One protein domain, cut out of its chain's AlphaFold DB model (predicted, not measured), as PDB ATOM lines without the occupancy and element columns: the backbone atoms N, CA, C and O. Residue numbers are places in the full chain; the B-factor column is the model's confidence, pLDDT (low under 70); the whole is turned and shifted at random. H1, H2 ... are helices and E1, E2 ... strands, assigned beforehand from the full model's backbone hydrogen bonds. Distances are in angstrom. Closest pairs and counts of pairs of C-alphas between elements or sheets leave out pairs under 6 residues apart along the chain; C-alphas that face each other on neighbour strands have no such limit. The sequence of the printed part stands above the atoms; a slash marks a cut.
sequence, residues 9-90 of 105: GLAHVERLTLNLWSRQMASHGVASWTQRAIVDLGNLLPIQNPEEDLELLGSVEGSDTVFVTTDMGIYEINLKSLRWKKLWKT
ATOM      1  N   GLY A   9     130.911 115.462 132.967       89.56
ATOM      2  CA  GLY A   9     132.349 115.542 132.726       89.56
ATOM      3  C   GLY A   9     133.179 115.393 134.004       89.56
ATOM      4  O   GLY A   9     132.818 115.932 135.052       89.56
ATOM      5  N   LEU A  10     134.319 114.711 133.903       89.81
ATOM      6  CA  LEU A  10     135.364 114.645 134.926       89.81
ATOM      7  C   LEU A  10     136.694 115.099 134.314       89.81
ATOM      8  O   LEU A  10     137.028 114.726 133.190       89.81
ATOM      9  N   ALA A  11     137.453 115.878 135.075       92.31
ATOM     10  CA  ALA A  11     138.781 116.339 134.702       92.31
ATOM     11  C   ALA A  11     139.796 115.878 135.752       92.31
ATOM     12  O   ALA A  11     139.525 115.943 136.950       92.31
ATOM     13  N   HIS A  12     140.955 115.414 135.296       93.38
ATOM     14  CA  HIS A  12     142.061 114.990 136.149       93.38
ATOM     15  C   HIS A  12     143.377 115.483 135.558       93.38
ATOM     16  O   HIS A  12     143.631 115.275 134.370       93.38
ATOM     17  N   VAL A  13     144.208 116.123 136.376       94.69
ATOM     18  CA  VAL A  13     145.561 116.518 135.978       94.69
ATOM     19  C   VAL A  13     146.539 115.446 136.430       94.69
ATOM     20  O   VAL A  13     146.546 115.055 137.591       94.69
ATOM     21  N   GLU A  14     147.358 114.975 135.499       92.38
ATOM     22  CA  GLU A  14     148.482 114.084 135.758       92.38
ATOM     23  C   GLU A  14     149.746 114.727 135.182       92.38
ATOM     24  O   GLU A  14     149.888 114.852 133.960       92.38
ATOM     25  N   ARG A  15     150.653 115.167 136.066       91.25
ATOM     26  CA  ARG A  15     151.837 115.971 135.716       91.25
ATOM     27  C   ARG A  15     151.440 117.208 134.894       91.25
ATOM     28  O   ARG A  15     150.701 118.060 135.371       91.25
ATOM     29  N   LEU A  16     151.873 117.270 133.635       92.44
ATOM     30  CA  LEU A  16     151.590 118.350 132.689       92.44
ATOM     31  C   LEU A  16     150.419 118.029 131.749       92.44
ATOM     32  O   LEU A  16     150.259 118.688 130.727       92.44
ATOM     33  N   THR A  17     149.616 117.003 132.033       94.12
ATOM     34  CA  THR A  17     148.523 116.574 131.148       94.12
ATOM     35  C   THR A  17     147.176 116.674 131.839       94.12
ATOM     36  O   THR A  17     147.014 116.277 132.990       94.12
ATOM     37  N   LEU A  18     146.182 117.196 131.124       95.38
ATOM     38  CA  LEU A  18     144.795 117.234 131.562       95.38
ATOM     39  C   LEU A  18     144.003 116.156 130.827       95.38
ATOM     40  O   LEU A  18     143.829 116.210 129.611       95.38
ATOM     41  N   ASN A  19     143.484 115.203 131.588       95.25
ATOM     42  CA  ASN A  19     142.677 114.098 131.104       95.25
ATOM     43  C   ASN A  19     141.197 114.415 131.320       95.25
ATOM     44  O   ASN A  19     140.762 114.655 132.449       95.25
ATOM     45  N   LEU A  20     140.424 114.394 130.238       93.12
ATOM     46  CA  LEU A  20     138.998 114.698 130.239       93.12
ATOM     47  C   LEU A  20     138.195 113.431 129.965       93.12
ATOM     48  O   LEU A  20     138.438 112.720 128.987       93.12
ATOM     49  N   TRP A  21     137.209 113.181 130.814       92.44
ATOM     50  CA  TRP A  21     136.360 112.001 130.780       92.44
ATOM     51  C   TRP A  21     134.894 112.413 130.739       92.44
ATOM     52  O   TRP A  21     134.501 113.395 131.362       92.44
ATOM     53  N   SER A  22     134.076 111.627 130.047       90.56
ATOM     54  CA  SER A  22     132.615 111.752 130.065       90.56
ATOM     55  C   SER A  22     131.991 110.478 130.613       90.56
ATOM     56  O   SER A  22     132.422 109.379 130.240       90.56
ATOM     57  N   ARG A  23     130.957 110.610 131.441       89.88
ATOM     58  CA  ARG A  23     130.168 109.474 131.920       89.88
ATOM     59  C   ARG A  23     129.006 109.206 130.973       89.88
ATOM     60  O   ARG A  23     128.045 109.965 130.954       89.88
ATOM     61  N   GLN A  24     129.065 108.097 130.245       86.44
ATOM     62  CA  GLN A  24     128.026 107.708 129.291       86.44
ATOM     63  C   GLN A  24     127.303 106.449 129.766       86.44
ATOM     64  O   GLN A  24     127.884 105.603 130.451       86.44
ATOM     65  N   MET A  25     126.024 106.318 129.407       85.44
ATOM     66  CA  MET A  25     125.289 105.072 129.611       85.44
ATOM     67  C   MET A  25     125.696 104.059 128.554       85.44
ATOM     68  O   MET A  25     125.529 104.292 127.358       85.44
ATOM     69  N   ALA A  26     126.209 102.915 128.994       81.38
ATOM     70  CA  ALA A  26     126.444 101.809 128.090       81.38
ATOM     71  C   ALA A  26     125.115 101.149 127.690       81.38
ATOM     72  O   ALA A  26     124.107 101.242 128.392       81.38
ATOM     73  N   SER A  27     125.135 100.403 126.586       81.25
ATOM     74  CA  SER A  27     123.966  99.696 126.037       81.25
ATOM     75  C   SER A  27     123.290  98.722 127.011       81.25
ATOM     76  O   SER A  27     122.116  98.405 126.849       81.25
ATOM     77  N   HIS A  28     124.011  98.262 128.034       85.44
ATOM     78  CA  HIS A  28     123.523  97.358 129.078       85.44
ATOM     79  C   HIS A  28     123.009  98.092 130.332       85.44
ATOM     80  O   HIS A  28     122.777  97.464 131.360       85.44
ATOM     81  N   GLY A  29     122.843  99.417 130.267       85.31
ATOM     82  CA  GLY A  29     122.258 100.234 131.335       85.31
ATOM     83  C   GLY A  29     123.211 100.611 132.473       85.31
ATOM     84  O   GLY A  29     122.791 101.276 133.417       85.31
ATOM     85  N   VAL A  30     124.488 100.221 132.404       89.19
ATOM     86  CA  VAL A  30     125.509 100.628 133.380       89.19
ATOM     87  C   VAL A  30     126.277 101.826 132.834       89.19
ATOM     88  O   VAL A  30     126.774 101.805 131.710       89.19
ATOM     89  N   ALA A  31     126.392 102.880 133.637       87.88
ATOM     90  CA  ALA A  31     127.189 104.041 133.270       87.88
ATOM     91  C   ALA A  31     128.687 103.754 133.435       87.88
ATOM     92  O   ALA A  31     129.106 103.290 134.497       87.88
ATOM     93  N   SER A  32     129.495 104.109 132.437       90.25
ATOM     94  CA  SER A  32     130.956 104.016 132.492       90.25
ATOM     95  C   SER A  32     131.619 105.340 132.115       90.25
ATOM     96  O   SER A  32     131.045 106.182 131.420       90.25
ATOM     97  N   TRP A  33     132.840 105.541 132.612       91.06
ATOM     98  CA  TRP A  33     133.683 106.667 132.226       91.06
ATOM     99  C   TRP A  33     134.470 106.312 130.969       91.06
ATOM    100  O   TRP A  33     135.098 105.258 130.906       91.06
ATOM    101  N   THR A  34     134.451 107.202 129.981       90.88
ATOM    102  CA  THR A  34     135.253 107.082 128.756       90.88
ATOM    103  C   THR A  34     136.130 108.316 128.607       90.88
ATOM    104  O   THR A  34     135.636 109.436 128.763       90.88
ATOM    105  N   GLN A  35     137.420 108.125 128.318       92.44
ATOM    106  CA  GLN A  35     138.351 109.224 128.080       92.44
ATOM    107  C   GLN A  35     138.021 109.867 126.736       92.44
ATOM    108  O   GLN A  35     137.930 109.186 125.715       92.44
ATOM    109  N   ARG A  36     137.791 111.178 126.744       90.81
ATOM    110  CA  ARG A  36     137.343 111.936 125.571       90.81
ATOM    111  C   ARG A  36     138.453 112.763 124.962       90.81
ATOM    112  O   ARG A  36     138.517 112.878 123.745       90.81
ATOM    113  N   ALA A  37     139.301 113.339 125.804       91.44
ATOM    114  CA  ALA A  37     140.379 114.197 125.354       91.44
ATOM    115  C   ALA A  37     141.536 114.203 126.351       91.44
ATOM    116  O   ALA A  37     141.360 113.964 127.549       91.44
ATOM    117  N   ILE A  38     142.716 114.499 125.818       94.81
ATOM    118  CA  ILE A  38     143.945 114.732 126.565       94.81
ATOM    119  C   ILE A  38     144.483 116.071 126.082       94.81
ATOM    120  O   ILE A  38     144.636 116.275 124.877       94.81
ATOM    121  N   VAL A  39     144.738 116.986 127.010       94.81
ATOM    122  CA  VAL A  39     145.325 118.294 126.716       94.81
ATOM    123  C   VAL A  39     146.704 118.356 127.350       94.81
ATOM    124  O   VAL A  39     146.855 118.137 128.549       94.81
ATOM    125  N   ASP A  40     147.709 118.661 126.538       94.38
ATOM    126  CA  ASP A  40     149.071 118.900 127.002       94.38
ATOM    127  C   ASP A  40     149.179 120.328 127.555       94.38
ATOM    128  O   ASP A  40     149.208 121.307 126.807       94.38
ATOM    129  N   LEU A  41     149.189 120.445 128.883       93.88
ATOM    130  CA  LEU A  41     149.318 121.718 129.581       93.88
ATOM    131  C   LEU A  41     150.744 122.271 129.511       93.88
ATOM    132  O   LEU A  41     150.900 123.488 129.534       93.88
ATOM    133  N   GLY A  42     151.756 121.408 129.386       92.12
ATOM    134  CA  GLY A  42     153.163 121.794 129.266       92.12
ATOM    135  C   GLY A  42     153.437 122.596 127.998       92.12
ATOM    136  O   GLY A  42     154.159 123.588 128.031       92.12
ATOM    137  N   ASN A  43     152.798 122.208 126.894       91.00
ATOM    138  CA  ASN A  43     152.858 122.949 125.633       91.00
ATOM    139  C   ASN A  43     151.890 124.140 125.575       91.00
ATOM    140  O   ASN A  43     152.082 125.061 124.779       91.00
ATOM    141  N   LEU A  44     150.828 124.118 126.384       94.19
ATOM    142  CA  LEU A  44     149.807 125.158 126.385       94.19
ATOM    143  C   LEU A  44     150.210 126.370 127.231       94.19
ATOM    144  O   LEU A  44     150.041 127.510 126.798       94.19
ATOM    145  N   LEU A  45     150.693 126.129 128.448       92.94
ATOM    146  CA  LEU A  45     151.020 127.147 129.441       92.94
ATOM    147  C   LEU A  45     152.496 127.562 129.344       92.94
ATOM    148  O   LEU A  45     153.320 126.812 128.830       92.94
ATOM    149  N   PRO A  46     152.873 128.749 129.855       89.31
ATOM    150  CA  PRO A  46     154.253 129.229 129.823       89.31
ATOM    151  C   PRO A  46     155.096 128.572 130.932       89.31
ATOM    152  O   PRO A  46     155.669 129.261 131.779       89.31
ATOM    153  N   ILE A  47     155.126 127.240 130.947       86.69
ATOM    154  CA  ILE A  47     155.851 126.407 131.907       86.69
ATOM    155  C   ILE A  47     157.303 126.295 131.446       86.69
ATOM    156  O   ILE A  47     157.581 125.990 130.287       86.69
ATOM    157  N   GLN A  48     158.239 126.580 132.349       82.88
ATOM    158  CA  GLN A  48     159.676 126.495 132.054       82.88
ATOM    159  C   GLN A  48     160.307 125.231 132.634       82.88
ATOM    160  O   GLN A  48     161.310 124.755 132.105       82.88
ATOM    161  N   ASN A  49     159.734 124.697 133.714       83.94
ATOM    162  CA  ASN A  49     160.226 123.502 134.374       83.94
ATOM    163  C   ASN A  49     159.342 122.299 133.997       83.94
ATOM    164  O   ASN A  49     158.180 122.266 134.388       83.94
ATOM    165  N   PRO A  50     159.857 121.294 133.270       75.69
ATOM    166  CA  PRO A  50     159.079 120.105 132.921       75.69
ATOM    167  C   PRO A  50     158.759 119.204 134.126       75.69
ATOM    168  O   PRO A  50     157.896 118.338 134.017       75.69
ATOM    169  N   GLU A  51     159.439 119.408 135.258       83.50
ATOM    170  CA  GLU A  51     159.150 118.755 136.542       83.50
ATOM    171  C   GLU A  51     158.171 119.579 137.408       83.50
ATOM    172  O   GLU A  51     158.023 119.304 138.594       83.50
ATOM    173  N   GLU A  52     157.550 120.634 136.861       82.62
ATOM    174  CA  GLU A  52     156.516 121.400 137.567       82.62
ATOM    175  C   GLU A  52     155.257 120.538 137.727       82.62
ATOM    176  O   GLU A  52     154.729 119.997 136.752       82.62
ATOM    177  N   ASP A  53     154.768 120.416 138.959       82.25
ATOM    178  CA  ASP A  53     153.508 119.739 139.238       82.25
ATOM    179  C   ASP A  53     152.352 120.730 139.096       82.25
ATOM    180  O   ASP A  53     152.355 121.820 139.674       82.25
ATOM    181  N   LEU A  54     151.341 120.343 138.318       90.69
ATOM    182  CA  LEU A  54     150.112 121.109 138.182       90.69
ATOM    183  C   LEU A  54     149.008 120.486 139.012       90.69
ATOM    184  O   LEU A  54     148.827 119.270 139.041       90.69
ATOM    185  N   GLU A  55     148.195 121.350 139.603       91.12
ATOM    186  CA  GLU A  55     147.007 120.935 140.333       91.12
ATOM    187  C   GLU A  55     145.754 121.539 139.696       91.12
ATOM    188  O   GLU A  55     145.693 122.729 139.370       91.12
ATOM    189  N   LEU A  56     144.733 120.699 139.511       92.38
ATOM    190  CA  LEU A  56     143.410 121.138 139.085       92.38
ATOM    191  C   LEU A  56     142.683 121.769 140.275       92.38
ATOM    192  O   LEU A  56     142.277 121.069 141.198       92.38
ATOM    193  N   LEU A  57     142.444 123.076 140.215       90.94
ATOM    194  CA  LEU A  57     141.688 123.786 141.248       90.94
ATOM    195  C   LEU A  57     140.178 123.603 141.096       90.94
ATOM    196  O   LEU A  57     139.437 123.658 142.073       90.94
ATOM    197  N   GLY A  58     139.704 123.430 139.863       89.81
ATOM    198  CA  GLY A  58     138.291 123.204 139.605       89.81
ATOM    199  C   GLY A  58     137.868 123.515 138.179       89.81
ATOM    200  O   GLY A  58     138.679 123.805 137.299       89.81
ATOM    201  N   SER A  59     136.558 123.462 137.966       89.06
ATOM    202  CA  SER A  59     135.922 123.804 136.699       89.06
ATOM    203  C   SER A  59     134.673 124.638 136.924       89.06
ATOM    204  O   SER A  59     134.103 124.637 138.013       89.06
ATOM    205  N   VAL A  60     134.244 125.332 135.878       87.62
ATOM    206  CA  VAL A  60     132.948 125.999 135.849       87.62
ATOM    207  C   VAL A  60     131.914 125.005 135.311       87.62
ATOM    208  O   VAL A  60     132.107 124.361 134.276       87.62
ATOM    209  N   GLU A  61     130.827 124.811 136.053       83.44
ATOM    210  CA  GLU A  61     129.700 123.997 135.592       83.44
ATOM    211  C   GLU A  61     129.108 124.588 134.303       83.44
ATOM    212  O   GLU A  61     129.215 125.783 134.069       83.44
ATOM    213  N   GLY A  62     128.557 123.776 133.400       82.56
ATOM    214  CA  GLY A  62     127.951 124.318 132.176       82.56
ATOM    215  C   GLY A  62     128.911 124.999 131.184       82.56
ATOM    216  O   GLY A  62     128.440 125.563 130.201       82.56
ATOM    217  N   SER A  63     130.232 124.975 131.407       86.56
ATOM    218  CA  SER A  63     131.210 125.556 130.482       86.56
ATOM    219  C   SER A  63     132.453 124.681 130.275       86.56
ATOM    220  O   SER A  63     132.704 123.723 131.012       86.56
ATOM    221  N   ASP A  64     133.249 125.066 129.275       89.75
ATOM    222  CA  ASP A  64     134.553 124.488 128.928       89.75
ATOM    223  C   ASP A  64     135.716 125.101 129.735       89.75
ATOM    224  O   ASP A  64     136.854 125.112 129.270       89.75
ATOM    225  N   THR A  65     135.457 125.690 130.907       91.75
ATOM    226  CA  THR A  65     136.479 126.417 131.676       91.75
ATOM    227  C   THR A  65     137.009 125.590 132.845       91.75
ATOM    228  O   THR A  65     136.248 125.248 133.754       91.75
ATOM    229  N   VAL A  66     138.319 125.325 132.862       93.56
ATOM    230  CA  VAL A  66     139.052 124.804 134.034       93.56
ATOM    231  C   VAL A  66     139.985 125.854 134.616       93.56
ATOM    232  O   VAL A  66     140.400 126.795 133.935       93.56
ATOM    233  N   PHE A  67     140.370 125.634 135.868       93.38
ATOM    234  CA  PHE A  67     141.421 126.379 136.538       93.38
ATOM    235  C   PHE A  67     142.497 125.428 137.031       93.38
ATOM    236  O   PHE A  67     142.197 124.445 137.709       93.38
ATOM    237  N   VAL A  68     143.745 125.747 136.716       93.12
ATOM    238  CA  VAL A  68     144.913 125.012 137.200       93.12
ATOM    239  C   VAL A  68     145.851 125.966 137.919       93.12
ATOM    240  O   VAL A  68     145.921 127.154 137.581       93.12
ATOM    241  N   THR A  69     146.560 125.454 138.913       90.69
ATOM    242  CA  THR A  69     147.624 126.186 139.591       90.69
ATOM    243  C   THR A  69     148.973 125.570 139.282       90.69
ATOM    244  O   THR A  69     149.090 124.361 139.080       90.69
ATOM    245  N   THR A  70     149.971 126.440 139.237       88.62
ATOM    246  CA  THR A  70     151.389 126.116 139.111       88.62
ATOM    247  C   THR A  70     152.167 127.017 140.077       88.62
ATOM    248  O   THR A  70     151.593 127.944 140.666       88.62
ATOM    249  N   ASP A  71     153.475 126.823 140.205       85.12
ATOM    250  CA  ASP A  71     154.348 127.643 141.061       85.12
ATOM    251  C   ASP A  71     154.317 129.129 140.664       85.12
ATOM    252  O   ASP A  71     154.537 130.045 141.467       85.12
ATOM    253  N   MET A  72     154.002 129.380 139.393       84.81
ATOM    254  CA  MET A  72     153.940 130.705 138.799       84.81
ATOM    255  C   MET A  72     152.588 131.394 139.024       84.81
ATOM    256  O   MET A  72     152.498 132.612 138.813       84.81
ATOM    257  N   GLY A  73     151.542 130.665 139.416       89.19
ATOM    258  CA  GLY A  73     150.222 131.201 139.743       89.19
ATOM    259  C   GLY A  73     149.061 130.409 139.140       89.19
ATOM    260  O   GLY A  73     149.203 129.257 138.744       89.19
ATOM    261  N   ILE A  74     147.898 131.058 139.058       91.81
ATOM    262  CA  ILE A  74     146.645 130.419 138.631       91.81
ATOM    263  C   ILE A  74     146.312 130.801 137.201       91.81
ATOM    264  O   ILE A  74     146.340 131.982 136.837       91.81
ATOM    265  N   TYR A  75     145.922 129.799 136.425       93.56
ATOM    266  CA  TYR A  75     145.548 129.935 135.029       93.56
ATOM    267  C   TYR A  75     144.114 129.461 134.827       93.56
ATOM    268  O   TYR A  75     143.737 128.368 135.241       93.56
ATOM    269  N   GLU A  76     143.319 130.296 134.168       95.12
ATOM    270  CA  GLU A  76     142.046 129.891 133.580       95.12
ATOM    271  C   GLU A  76     142.315 129.382 132.168       95.12
ATOM    272  O   GLU A  76     143.004 130.056 131.397       95.12
ATOM    273  N   ILE A  77     141.757 128.224 131.825       95.44
ATOM    274  CA  ILE A  77     141.895 127.604 130.507       95.44
ATOM    275  C   ILE A  77     140.504 127.330 129.945       95.44
ATOM    276  O   ILE A  77     139.677 126.695 130.596       95.44
ATOM    277  N   ASN A  78     140.266 127.770 128.710       94.25
ATOM    278  CA  ASN A  78     139.109 127.361 127.931       94.25
ATOM    279  C   ASN A  78     139.482 126.145 127.069       94.25
ATOM    280  O   ASN A  78     140.272 126.268 126.136       94.25
ATOM    281  N   LEU A  79     138.900 124.985 127.368       91.62
ATOM    282  CA  LEU A  79     139.246 123.698 126.759       91.62
ATOM    283  C   LEU A  79     138.891 123.606 125.274       91.62
ATOM    284  O   LEU A  79     139.572 122.913 124.525       91.62
ATOM    285  N   LYS A  80     137.858 124.326 124.829       89.88
ATOM    286  CA  LYS A  80     137.427 124.320 123.428       89.88
ATOM    287  C   LYS A  80     138.352 125.129 122.522       89.88
ATOM    288  O   LYS A  80     138.677 124.706 121.420       89.88
ATOM    289  N   SER A  81     138.755 126.315 122.975       93.88
ATOM    290  CA  SER A  81     139.638 127.210 122.214       93.88
ATOM    291  C   SER A  81     141.120 126.996 122.505       93.88
ATOM    292  O   SER A  81     141.947 127.571 121.799       93.88
ATOM    293  N   LEU A  82     141.445 126.225 123.548       94.31
ATOM    294  CA  LEU A  82     142.797 126.062 124.083       94.31
ATOM    295  C   LEU A  82     143.479 127.417 124.314       94.31
ATOM    296  O   LEU A  82     144.660 127.606 124.045       94.31
ATOM    297  N   ARG A  83     142.708 128.400 124.780       96.31
ATOM    298  CA  ARG A  83     143.234 129.697 125.209       96.31
ATOM    299  C   ARG A  83     143.287 129.730 126.720       96.31
ATOM    300  O   ARG A  83     142.383 129.230 127.389       96.31
ATOM    301  N   TRP A  84     144.316 130.377 127.241       96.38
ATOM    302  CA  TRP A  84     144.497 130.561 128.669       96.38
ATOM    303  C   TRP A  84     144.695 132.033 129.015       96.38
ATOM    304  O   TRP A  84     145.129 132.840 128.191       96.38
ATOM    305  N   LYS A  85     144.386 132.380 130.262       95.38
ATOM    306  CA  LYS A  85     144.773 133.653 130.873       95.38
ATOM    307  C   LYS A  85     145.263 133.405 132.292       95.38
ATOM    308  O   LYS A  85     144.747 132.548 133.005       95.38
ATOM    309  N   LYS A  86     146.251 134.187 132.709       93.62
ATOM    310  CA  LYS A  86     146.738 134.174 134.085       93.62
ATOM    311  C   LYS A  86     145.822 135.029 134.956       93.62
ATOM    312  O   LYS A  86     145.644 136.209 134.665       93.62
ATOM    313  N   LEU A  87     145.247 134.438 135.996       90.50
ATOM    314  CA  LEU A  87     144.336 135.116 136.922       90.50
ATOM    315  C   LEU A  87     145.054 135.695 138.135       90.50
ATOM    316  O   LEU A  87     144.687 136.761 138.621       90.50
ATOM    317  N   TRP A  88     146.073 134.992 138.618       85.81
ATOM    318  CA  TRP A  88     146.775 135.355 139.840       85.81
ATOM    319  C   TRP A  88     148.277 135.156 139.662       85.81
ATOM    320  O   TRP A  88     148.716 134.201 139.016       85.81
ATOM    321  N   LYS A  89     149.070 136.079 140.208       83.00
ATOM    322  CA  LYS A  89     150.525 135.946 140.334       83.00
ATOM    323  C   LYS A  89     150.822 135.600 141.788       83.00
ATOM    324  O   LYS A  89     150.246 136.221 142.667       83.00
ATOM    325  N   THR A  90     151.691 134.621 142.001       71.44
ATOM    326  CA  THR A  90     152.043 134.062 143.312       71.44
ATOM    327  C   THR A  90     152.210 135.095 144.434       71.44
ATOM    328  O   THR A  90     153.156 135.878 144.436       71.44
TER     329      THR A  90
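AT A GLANCE: This is residues 9 to 90 of the 105 residues of an uncharacterized protein of Triticum urartu (UniProt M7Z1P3). Two strongly twisted sheets, each a row of hairpins, meet where strand E1 of the smaller one comes near edge strand E4 of the larger; the E2 and E3 hairpin reaches away from the larger sheet to His 28, at one end of the long axis. The printed part has 82 residues, in chain order E1 E2 E3 H1 E4 E5 E6 E7, with antiparallel sheets E4 E5 E6 E7 and E1 E2 E3, and is mostly strand. It is elongated, spanning 48 by 26 by 19 A, yet only just compact, close to loose, with a radius of gyration of the C-alphas of 14.0 A.

HOW THE PARTS SIT: E4, residues 55 to 59, E5, residues 65 to 70, E6, residues 73 to 78, and E7, residues 83 to 89, form a meander, each strand the antiparallel neighbour of the one before. N 57 and O 67, 2.9 A, N 68 and O 75, 3.0 A, and N 76 and O 85, 2.9 A, are within hydrogen-bond range. E1, residues 9 to 14, E2, residues 17 to 25, and E3, residues 31 to 40, form another meander, with N 12 and O 19 at 3.0 A and N 22 and O 34 at 3.0 A. The closest C-alphas of E1 and E4, Val 13 and Leu 56, are 6.0 A apart. H1, residues 41 to 44, only grazes each sheet and is too short for an O i to N i+4 pair; its one O i to N i+3 pair is within range.

IN THESE COORDINATES: E1 begins at C-alpha 9 (132.349, 115.542, 132.726). E2 measures 26.0 A, E3 27.2 A and E7 17.9 A, ending at C-alpha 89 (150.525, 135.946, 140.334).

THE WHOLE: The C-alphas farthest apart, His 28 and Thr 90, are 48.6 A apart. The printed part has no cut, no link is long, and no printed residue is under 70 in pLDDT.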